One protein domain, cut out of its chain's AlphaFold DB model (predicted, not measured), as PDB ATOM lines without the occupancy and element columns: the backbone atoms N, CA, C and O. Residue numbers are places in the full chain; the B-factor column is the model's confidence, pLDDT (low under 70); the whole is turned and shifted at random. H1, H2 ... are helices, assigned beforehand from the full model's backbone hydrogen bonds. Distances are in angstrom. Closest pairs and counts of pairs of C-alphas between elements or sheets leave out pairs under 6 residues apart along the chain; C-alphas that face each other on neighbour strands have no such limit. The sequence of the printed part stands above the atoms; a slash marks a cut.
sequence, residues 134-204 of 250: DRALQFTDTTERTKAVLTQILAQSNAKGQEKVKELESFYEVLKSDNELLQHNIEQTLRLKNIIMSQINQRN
ATOM      1  N   ASP A 134      -6.546  -8.522 -54.513       63.75
ATOM      2  CA  ASP A 134      -6.184  -9.680 -55.341       63.75
ATOM      3  C   ASP A 134      -6.439 -11.007 -54.623       63.75
ATOM      4  O   ASP A 134      -6.989 -11.933 -55.214       63.75
ATOM      5  N   ARG A 135      -6.116 -11.104 -53.325       63.91
ATOM      6  CA  ARG A 135      -6.484 -12.281 -52.525       63.91
ATOM      7  C   ARG A 135      -7.992 -12.455 -52.464       63.91
ATOM      8  O   ARG A 135      -8.456 -13.554 -52.731       63.91
ATOM      9  N   ALA A 136      -8.742 -11.397 -52.143       60.59
ATOM     10  CA  ALA A 136     -10.203 -11.448 -52.095       60.59
ATOM     11  C   ALA A 136     -10.809 -11.958 -53.418       60.59
ATOM     12  O   ALA A 136     -11.783 -12.707 -53.395       60.59
ATOM     13  N   LEU A 137     -10.201 -11.596 -54.552       60.84
ATOM     14  CA  LEU A 137     -10.617 -12.016 -55.888       60.84
ATOM     15  C   LEU A 137     -10.184 -13.451 -56.236       60.84
ATOM     16  O   LEU A 137     -10.973 -14.183 -56.821       60.84
ATOM     17  N   GLN A 138      -8.991 -13.901 -55.835       57.69
ATOM     18  CA  GLN A 138      -8.489 -15.261 -56.107       57.69
ATOM     19  C   GLN A 138      -9.264 -16.376 -55.377       57.69
ATOM     20  O   GLN A 138      -9.143 -17.548 -55.733       57.69
ATOM     21  N   PHE A 139     -10.099 -16.058 -54.382       53.56
ATOM     22  CA  PHE A 139     -10.930 -17.058 -53.695       53.56
ATOM     23  C   PHE A 139     -12.090 -17.608 -54.545       53.56
ATOM     24  O   PHE A 139     -12.718 -18.596 -54.150       53.56
ATOM     25  N   THR A 140     -12.368 -17.051 -55.728       54.19
ATOM     26  CA  THR A 140     -13.329 -17.653 -56.667       54.19
ATOM     27  C   THR A 140     -12.832 -18.985 -57.239       54.19
ATOM     28  O   THR A 140     -13.653 -19.860 -57.523       54.19
ATOM     29  N   ASP A 141     -11.514 -19.201 -57.313       56.16
ATOM     30  CA  ASP A 141     -10.921 -20.436 -57.853       56.16
ATOM     31  C   ASP A 141     -11.062 -21.630 -56.895       56.16
ATOM     32  O   ASP A 141     -11.188 -22.781 -57.322       56.16
ATOM     33  N   THR A 142     -11.108 -21.387 -55.578       56.53
ATOM     34  CA  THR A 142     -11.335 -22.457 -54.591       56.53
ATOM     35  C   THR A 142     -12.704 -23.112 -54.753       56.53
ATOM     36  O   THR A 142     -12.809 -24.330 -54.625       56.53
ATOM     37  N   THR A 143     -13.728 -22.348 -55.142       60.62
ATOM     38  CA  THR A 143     -15.071 -22.864 -55.439       60.62
ATOM     39  C   THR A 143     -15.072 -23.887 -56.576       60.62
ATOM     40  O   THR A 143     -15.800 -24.879 -56.508       60.62
ATOM     41  N   GLU A 144     -14.242 -23.695 -57.605       64.31
ATOM     42  CA  GLU A 144     -14.137 -24.647 -58.716       64.31
ATOM     43  C   GLU A 144     -13.462 -25.953 -58.293       64.31
ATOM     44  O   GLU A 144     -13.899 -27.042 -58.676       64.31
ATOM     45  N   ARG A 145     -12.444 -25.864 -57.430       61.78
ATOM     46  CA  ARG A 145     -11.735 -27.035 -56.904       61.78
ATOM     47  C   ARG A 145     -12.629 -27.884 -55.998       61.78
ATOM     48  O   ARG A 145     -12.643 -29.106 -56.139       61.78
ATOM     49  N   THR A 146     -13.425 -27.261 -55.129       61.28
ATOM     50  CA  THR A 146     -14.398 -27.972 -54.283       61.28
ATOM     51  C   THR A 146     -15.504 -28.596 -55.127       61.28
ATOM     52  O   THR A 146     -15.884 -29.743 -54.903       61.28
ATOM     53  N   LYS A 147     -15.973 -27.899 -56.169       68.25
ATOM     54  CA  LYS A 147     -16.953 -28.439 -57.119       68.25
ATOM     55  C   LYS A 147     -16.417 -29.672 -57.849       68.25
ATOM     56  O   LYS A 147     -17.147 -30.652 -57.973       68.25
ATOM     57  N   ALA A 148     -15.150 -29.675 -58.267       69.56
ATOM     58  CA  ALA A 148     -14.508 -30.843 -58.875       69.56
ATOM     59  C   ALA A 148     -14.418 -32.037 -57.904       69.56
ATOM     60  O   ALA A 148     -14.784 -33.149 -58.280       69.56
ATOM     61  N   VAL A 149     -14.023 -31.805 -56.646       69.25
ATOM     62  CA  VAL A 149     -13.960 -32.852 -55.606       69.25
ATOM     63  C   VAL A 149     -15.351 -33.411 -55.293       69.25
ATOM     64  O   VAL A 149     -15.537 -34.625 -55.270       69.25
ATOM     65  N   LEU A 150     -16.360 -32.549 -55.139       66.25
ATOM     66  CA  LEU A 150     -17.748 -32.964 -54.912       66.25
ATOM     67  C   LEU A 150     -18.301 -33.765 -56.094       66.25
ATOM     68  O   LEU A 150     -18.957 -34.782 -55.891       66.25
ATOM     69  N   THR A 151     -18.003 -33.349 -57.327       73.06
ATOM     70  CA  THR A 151     -18.438 -34.063 -58.539       73.06
ATOM     71  C   THR A 151     -17.777 -35.438 -58.633       73.06
ATOM     72  O   THR A 151     -18.434 -36.406 -59.004       73.06
ATOM     73  N   GLN A 152     -16.505 -35.552 -58.242       71.62
ATOM     74  CA  GLN A 152     -15.776 -36.819 -58.216       71.62
ATOM     75  C   GLN A 152     -16.332 -37.790 -57.164       71.62
ATOM     76  O   GLN A 152     -16.503 -38.970 -57.463       71.62
ATOM     77  N   ILE A 153     -16.669 -37.303 -55.966       63.91
ATOM     78  CA  ILE A 153     -17.257 -38.133 -54.903       63.91
ATOM     79  C   ILE A 153     -18.695 -38.541 -55.268       63.91
ATOM     80  O   ILE A 153     -19.067 -39.704 -55.129       63.91
ATOM     81  N   LEU A 154     -19.493 -37.619 -55.819       65.81
ATOM     82  CA  LEU A 154     -20.852 -37.911 -56.293       65.81
ATOM     83  C   LEU A 154     -20.859 -38.921 -57.451       65.81
ATOM     84  O   LEU A 154     -21.745 -39.770 -57.506       65.81
ATOM     85  N   ALA A 155     -19.861 -38.878 -58.339       66.75
ATOM     86  CA  ALA A 155     -19.710 -39.839 -59.432       66.75
ATOM     87  C   ALA A 155     -19.291 -41.248 -58.961       66.75
ATOM     88  O   ALA A 155     -19.512 -42.219 -59.682       66.75
ATOM     89  N   GLN A 156     -18.705 -41.374 -57.764       62.56
ATOM     90  CA  GLN A 156     -18.279 -42.652 -57.173       62.56
ATOM     91  C   GLN A 156     -19.332 -43.276 -56.233       62.56
ATOM     92  O   GLN A 156     -19.200 -44.435 -55.838       62.56
ATOM     93  N   SER A 157     -20.410 -42.553 -55.915       52.72
ATOM     94  CA  SER A 157     -21.416 -42.949 -54.922       52.72
ATOM     95  C   SER A 157     -22.416 -43.996 -55.451       52.72
ATOM     96  O   SER A 157     -23.559 -43.681 -55.785       52.72
ATOM     97  N   ASN A 158     -22.017 -45.272 -55.438       62.72
ATOM     98  CA  ASN A 158     -22.919 -46.438 -55.495       62.72
ATOM     99  C   ASN A 158     -22.961 -47.228 -54.162       62.72
ATOM    100  O   ASN A 158     -23.515 -48.330 -54.103       62.72
ATOM    101  N   ALA A 159     -22.387 -46.676 -53.087       61.22
ATOM    102  CA  ALA A 159     -22.214 -47.344 -51.799       61.22
ATOM    103  C   ALA A 159     -23.543 -47.574 -51.044       61.22
ATOM    104  O   ALA A 159     -24.434 -46.719 -50.999       61.22
ATOM    105  N   LYS A 160     -23.680 -48.744 -50.400       75.31
ATOM    106  CA  LYS A 160     -24.820 -49.108 -49.534       75.31
ATOM    107  C   LYS A 160     -24.327 -49.426 -48.117       75.31
ATOM    108  O   LYS A 160     -23.302 -50.069 -47.943       75.31
ATOM    109  N   GLY A 161     -25.091 -49.035 -47.095       74.44
ATOM    110  CA  GLY A 161     -24.818 -49.413 -45.699       74.44
ATOM    111  C   GLY A 161     -23.724 -48.576 -45.019       74.44
ATOM    112  O   GLY A 161     -23.741 -47.353 -45.114       74.44
ATOM    113  N   GLN A 162     -22.802 -49.227 -44.299       70.88
ATOM    114  CA  GLN A 162     -21.762 -48.572 -43.480       70.88
ATOM    115  C   GLN A 162     -20.784 -47.700 -44.283       70.88
ATOM    116  O   GLN A 162     -20.310 -46.694 -43.763       70.88
ATOM    117  N   GLU A 163     -20.501 -48.046 -45.540       72.50
ATOM    118  CA  GLU A 163     -19.649 -47.225 -46.414       72.50
ATOM    119  C   GLU A 163     -20.291 -45.866 -46.703       72.50
ATOM    120  O   GLU A 163     -19.627 -44.840 -46.593       72.50
ATOM    121  N   LYS A 164     -21.612 -45.835 -46.917       76.31
ATOM    122  CA  LYS A 164     -22.362 -44.588 -47.104       76.31
ATOM    123  C   LYS A 164     -22.344 -43.704 -45.853       76.31
ATOM    124  O   LYS A 164     -22.334 -42.485 -45.966       76.31
ATOM    125  N   VAL A 165     -22.332 -44.300 -44.656       77.19
ATOM    126  CA  VAL A 165     -22.216 -43.540 -43.396       77.19
ATOM    127  C   VAL A 165     -20.837 -42.888 -43.286       77.19
ATOM    128  O   VAL A 165     -20.763 -41.701 -42.991       77.19
ATOM    129  N   LYS A 166     -19.760 -43.614 -43.613       79.75
ATOM    130  CA  LYS A 166     -18.397 -43.053 -43.643       79.75
ATOM    131  C   LYS A 166     -18.226 -41.965 -44.704       79.75
ATOM    132  O   LYS A 166     -17.568 -40.962 -44.445       79.75
ATOM    133  N   GLU A 167     -18.823 -42.137 -45.883       76.31
ATOM    134  CA  GLU A 167     -18.843 -41.094 -46.916       76.31
ATOM    135  C   GLU A 167     -19.557 -39.837 -46.408       76.31
ATOM    136  O   GLU A 167     -19.025 -38.739 -46.542       76.31
ATOM    137  N   LEU A 168     -20.721 -39.984 -45.765       79.81
ATOM    138  CA  LEU A 168     -21.468 -38.860 -45.192       79.81
ATOM    139  C   LEU A 168     -20.710 -38.157 -44.057       79.81
ATOM    140  O   LEU A 168     -20.756 -36.932 -43.979       79.81
ATOM    141  N   GLU A 169     -19.989 -38.894 -43.212       81.69
ATOM    142  CA  GLU A 169     -19.096 -38.314 -42.200       81.69
ATOM    143  C   GLU A 169     -17.949 -37.530 -42.855       81.69
ATOM    144  O   GLU A 169     -17.664 -36.400 -42.458       81.69
ATOM    145  N   SER A 170     -17.347 -38.069 -43.920       78.69
ATOM    146  CA  SER A 170     -16.334 -37.351 -44.699       78.69
ATOM    147  C   SER A 170     -16.902 -36.085 -45.351       78.69
ATOM    148  O   SER A 170     -16.238 -35.050 -45.348       78.69
ATOM    149  N   PHE A 171     -18.125 -36.135 -45.892       81.00
ATOM    150  CA  PHE A 171     -18.818 -34.959 -46.430       81.00
ATOM    151  C   PHE A 171     -19.083 -33.917 -45.350       81.00
ATOM    152  O   PHE A 171     -18.923 -32.724 -45.596       81.00
ATOM    153  N   TYR A 172     -19.488 -34.360 -44.162       79.69
ATOM    154  CA  TYR A 172     -19.756 -33.474 -43.042       79.69
ATOM    155  C   TYR A 172     -18.496 -32.719 -42.608       79.69
ATOM    156  O   TYR A 172     -18.557 -31.506 -42.428       79.69
ATOM    157  N   GLU A 173     -17.348 -33.395 -42.513       81.94
ATOM    158  CA  GLU A 173     -16.079 -32.739 -42.169       81.94
ATOM    159  C   GLU A 173     -15.616 -31.752 -43.252       81.94
ATOM    160  O   GLU A 173     -15.187 -30.646 -42.924       81.94
ATOM    161  N   VAL A 174     -15.777 -32.091 -44.540       80.19
ATOM    162  CA  VAL A 174     -15.484 -31.156 -45.645       80.19
ATOM    163  C   VAL A 174     -16.392 -29.927 -45.571       80.19
ATOM    164  O   VAL A 174     -15.902 -28.802 -45.584       80.19
ATOM    165  N   LEU A 175     -17.705 -30.120 -45.412       80.88
ATOM    166  CA  LEU A 175     -18.667 -29.017 -45.313       80.88
ATOM    167  C   LEU A 175     -18.437 -28.150 -44.076       80.88
ATOM    168  O   LEU A 175     -18.617 -26.936 -44.131       80.88
ATOM    169  N   LYS A 176     -18.044 -28.753 -42.955       85.75
ATOM    170  CA  LYS A 176     -17.707 -28.027 -41.731       85.75
ATOM    171  C   LYS A 176     -16.459 -27.171 -41.926       85.75
ATOM    172  O   LYS A 176     -16.494 -25.991 -41.588       85.75
ATOM    173  N   SER A 177     -15.408 -27.735 -42.522       78.56
ATOM    174  CA  SER A 177     -14.196 -26.994 -42.886       78.56
ATOM    175  C   SER A 177     -14.505 -25.843 -43.848       78.56
ATOM    176  O   SER A 177     -13.997 -24.737 -43.665       78.56
ATOM    177  N   ASP A 178     -15.365 -26.067 -44.843       77.25
ATOM    178  CA  ASP A 178     -15.798 -25.020 -45.774       77.25
ATOM    179  C   ASP A 178     -16.579 -23.915 -45.056       77.25
ATOM    180  O   ASP A 178     -16.387 -22.735 -45.333       77.25
ATOM    181  N   ASN A 179     -17.436 -24.275 -44.100       79.19
ATOM    182  CA  ASN A 179     -18.218 -23.304 -43.343       79.19
ATOM    183  C   ASN A 179     -17.323 -22.433 -42.443       79.19
ATOM    184  O   ASN A 179     -17.503 -21.218 -42.377       79.19
ATOM    185  N   GLU A 180     -16.311 -23.028 -41.805       82.50
ATOM    186  CA  GLU A 180     -15.287 -22.295 -41.047       82.50
ATOM    187  C   GLU A 180     -14.485 -21.346 -41.958       82.50
ATOM    188  O   GLU A 180     -14.260 -20.183 -41.608       82.50
ATOM    189  N   LEU A 181     -14.121 -21.798 -43.163       77.56
ATOM    190  CA  LEU A 181     -13.422 -20.982 -44.158       77.56
ATOM    191  C   LEU A 181     -14.292 -19.823 -44.668       77.56
ATOM    192  O   LEU A 181     -13.819 -18.690 -44.770       77.56
ATOM    193  N   LEU A 182     -15.580 -20.065 -44.925       76.31
ATOM    194  CA  LEU A 182     -16.536 -19.028 -45.316       76.31
ATOM    195  C   LEU A 182     -16.724 -17.984 -44.213       76.31
ATOM    196  O   LEU A 182     -16.721 -16.789 -44.508       76.31
ATOM    197  N   GLN A 183     -16.837 -18.404 -42.951       81.12
ATOM    198  CA  GLN A 183     -16.915 -17.472 -41.823       81.12
ATOM    199  C   GLN A 183     -15.663 -16.598 -41.734       81.12
ATOM    200  O   GLN A 183     -15.776 -15.373 -41.654       81.12
ATOM    201  N   HIS A 184     -14.476 -17.199 -41.845       78.62
ATOM    202  CA  HIS A 184     -13.224 -16.447 -41.867       78.62
ATOM    203  C   HIS A 184     -13.172 -15.440 -43.029       78.62
ATOM    204  O   HIS A 184     -12.747 -14.297 -42.846       78.62
ATOM    205  N   ASN A 185     -13.655 -15.825 -44.214       72.00
ATOM    206  CA  ASN A 185     -13.696 -14.959 -45.393       72.00
ATOM    207  C   ASN A 185     -14.670 -13.792 -45.234       72.00
ATOM    208  O   ASN A 185     -14.357 -12.669 -45.636       72.00
ATOM    209  N   ILE A 186     -15.833 -14.031 -44.629       76.38
ATOM    210  CA  ILE A 186     -16.797 -12.974 -44.315       76.38
ATOM    211  C   ILE A 186     -16.148 -11.963 -43.366       76.38
ATOM    212  O   ILE A 186     -16.207 -10.760 -43.619       76.38
ATOM    213  N   GLU A 187     -15.461 -12.428 -42.321       79.19
ATOM    214  CA  GLU A 187     -14.755 -11.548 -41.385       79.19
ATOM    215  C   GLU A 187     -13.642 -10.737 -42.063       79.19
ATOM    216  O   GLU A 187     -13.549  -9.524 -41.858       79.19
ATOM    217  N   GLN A 188     -12.815 -11.379 -42.894       75.56
ATOM    218  CA  GLN A 188     -11.756 -10.718 -43.669       75.56
ATOM    219  C   GLN A 188     -12.341  -9.655 -44.611       75.56
ATOM    220  O   GLN A 188     -11.858  -8.522 -44.641       75.56
ATOM    221  N   THR A 189     -13.420  -9.988 -45.325       74.44
ATOM    222  CA  THR A 189     -14.090  -9.084 -46.274       74.44
ATOM    223  C   THR A 189     -14.716  -7.890 -45.561       74.44
ATOM    224  O   THR A 189     -14.581  -6.757 -46.018       74.44
ATOM    225  N   LEU A 190     -15.359  -8.111 -44.411       79.69
ATOM    226  CA  LEU A 190     -15.917  -7.033 -43.592       79.69
ATOM    227  C   LEU A 190     -14.823  -6.089 -43.084       79.69
ATOM    228  O   LEU A 190     -14.991  -4.869 -43.134       79.69
ATOM    229  N   ARG A 191     -13.684  -6.632 -42.638       78.31
ATOM    230  CA  ARG A 191     -12.532  -5.819 -42.223       78.31
ATOM    231  C   ARG A 191     -11.976  -5.007 -43.385       78.31
ATOM    232  O   ARG A 191     -11.814  -3.799 -43.241       78.31
ATOM    233  N   LEU A 192     -11.749  -5.641 -44.535       79.62
ATOM    234  CA  LEU A 192     -11.235  -4.964 -45.724       79.62
ATOM    235  C   LEU A 192     -12.184  -3.852 -46.186       79.62
ATOM    236  O   LEU A 192     -11.737  -2.742 -46.459       79.62
ATOM    237  N   LYS A 193     -13.497  -4.108 -46.184       84.12
ATOM    238  CA  LYS A 193     -14.519  -3.100 -46.489       84.12
ATOM    239  C   LYS A 193     -14.413  -1.891 -45.560       84.12
ATOM    240  O   LYS A 193     -14.452  -0.761 -46.038       84.12
ATOM    241  N   ASN A 194     -14.272  -2.111 -44.253       84.19
ATOM    242  CA  ASN A 194     -14.162  -1.019 -43.282       84.19
ATOM    243  C   ASN A 194     -12.881  -0.196 -43.486       84.19
ATOM    244  O   ASN A 194     -12.932   1.031 -43.408       84.19
ATOM    245  N   ILE A 195     -11.759  -0.858 -43.794       79.88
ATOM    246  CA  ILE A 195     -10.483  -0.199 -44.109       79.88
ATOM    247  C   ILE A 195     -10.628   0.660 -45.371       79.88
ATOM    248  O   ILE A 195     -10.338   1.853 -45.327       79.88
ATOM    249  N   ILE A 196     -11.165   0.100 -46.461       80.06
ATOM    250  CA  ILE A 196     -11.391   0.828 -47.721       80.06
ATOM    251  C   ILE A 196     -12.313   2.031 -47.496       80.06
ATOM    252  O   ILE A 196     -12.035   3.124 -47.978       80.06
ATOM    253  N   MET A 197     -13.390   1.865 -46.725       85.06
ATOM    254  CA  MET A 197     -14.314   2.960 -46.424       85.06
ATOM    255  C   MET A 197     -13.625   4.086 -45.640       85.06
ATOM    256  O   MET A 197     -13.834   5.266 -45.922       85.06
ATOM    257  N   SER A 198     -12.770   3.734 -44.675       85.12
ATOM    258  CA  SER A 198     -11.968   4.708 -43.931       85.12
ATOM    259  C   SER A 198     -10.987   5.448 -44.844       85.12
ATOM    260  O   SER A 198     -10.893   6.671 -44.755       85.12
ATOM    261  N   GLN A 199     -10.326   4.736 -45.760       81.81
ATOM    262  CA  GLN A 199      -9.401   5.316 -46.736       81.81
ATOM    263  C   GLN A 199     -10.112   6.251 -47.725       81.81
ATOM    264  O   GLN A 199      -9.610   7.338 -48.002       81.81
ATOM    265  N   ILE A 200     -11.305   5.888 -48.206       87.75
ATOM    266  CA  ILE A 200     -12.127   6.757 -49.065       87.75
ATOM    267  C   ILE A 200     -12.465   8.062 -48.342       87.75
ATOM    268  O   ILE A 200     -12.303   9.138 -48.913       87.75
ATOM    269  N   ASN A 201     -12.876   7.987 -47.075       89.19
ATOM    270  CA  ASN A 201     -13.187   9.184 -46.292       89.19
ATOM    271  C   ASN A 201     -11.954  10.080 -46.108       89.19
ATOM    272  O   ASN A 201     -12.040  11.285 -46.321       89.19
ATOM    273  N   GLN A 202     -10.791   9.497 -45.803       87.00
ATOM    274  CA  GLN A 202      -9.539  10.254 -45.700       87.00
ATOM    275  C   GLN A 202      -9.155  10.928 -47.025       87.00
ATOM    276  O   GLN A 202      -8.756  12.092 -47.030       87.00
ATOM    277  N   ARG A 203      -9.302  10.229 -48.158       86.38
ATOM    278  CA  ARG A 203      -9.042  10.802 -49.488       86.38
ATOM    279  C   ARG A 203     -10.013  11.937 -49.807       86.38
ATOM    280  O   ARG A 203      -9.572  12.967 -50.304       86.38
ATOM    281  N   ASN A 204     -11.291  11.804 -49.461       90.38
ATOM    282  CA  ASN A 204     -12.274  12.877 -49.632       90.38
ATOM    283  C   ASN A 204     -11.919  14.120 -48.802       90.38
ATOM    284  O   ASN A 204     -11.989  15.238 -49.313       90.38
TER     285      ASN A 204
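What this domain is: This is residues 134 to 204 of the 250 residues of the protein "Major sperm protein" of Dictyocaulus viviparus (UniProt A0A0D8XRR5). The printed part makes a long, open U with unequal arms: the short H1 and then H2 form one arm, a tight link turns the corner, and H3 folds back alongside with a gap between the arms. H3 makes the longest axis, and its residues 193 to 204 stick out beyond the other arm. There are 71 residues with three named helices, in the order H1, H2, H3, and no named strand, and the class is all helix. The whole is extended, with a radius of gyration of the C-alphas of 18.5 A, and a rod in outline, spanning 63 by 17 by 10 A.

How they stand to each other: H1, residues 134 to 138, and H2, residues 140 to 156, meet only through their link. H3, residues 162 to 204, and H2 are near each other, with 8 pairs of C-alphas within 10 A but no pair within 8 A. H1 and H3 are close but not clearly touching; their closest C-alphas, those of Ala 136 and Thr 189, are 7.4 A apart. In H1 and H3 every O i to N i+4 pair is within hydrogen-bond range; in H2 12 of 13 are.

Where its parts are: H1 has 5 residues and begins with C-alpha 134 at (-6.184, -9.680, -55.341). Its first and last C-alphas are 6.1 A apart. H2 measures 25.5 A from C-alpha 140 to C-alpha 156, the latter at (-18.279, -42.652, -57.173). H3 measures 62.5 A from C-alpha 162 to C-alpha 204, which is at (-12.274, 12.877, -49.632).

The domain as a whole: The two C-alphas farthest apart, those of Gly 161 and Asn 204, are 63.7 A apart. The printed part has no cut, and both links are tight. The mean pLDDT of the printed part is 73.6; residues 134 to 150 and 153 to 159 are under 70.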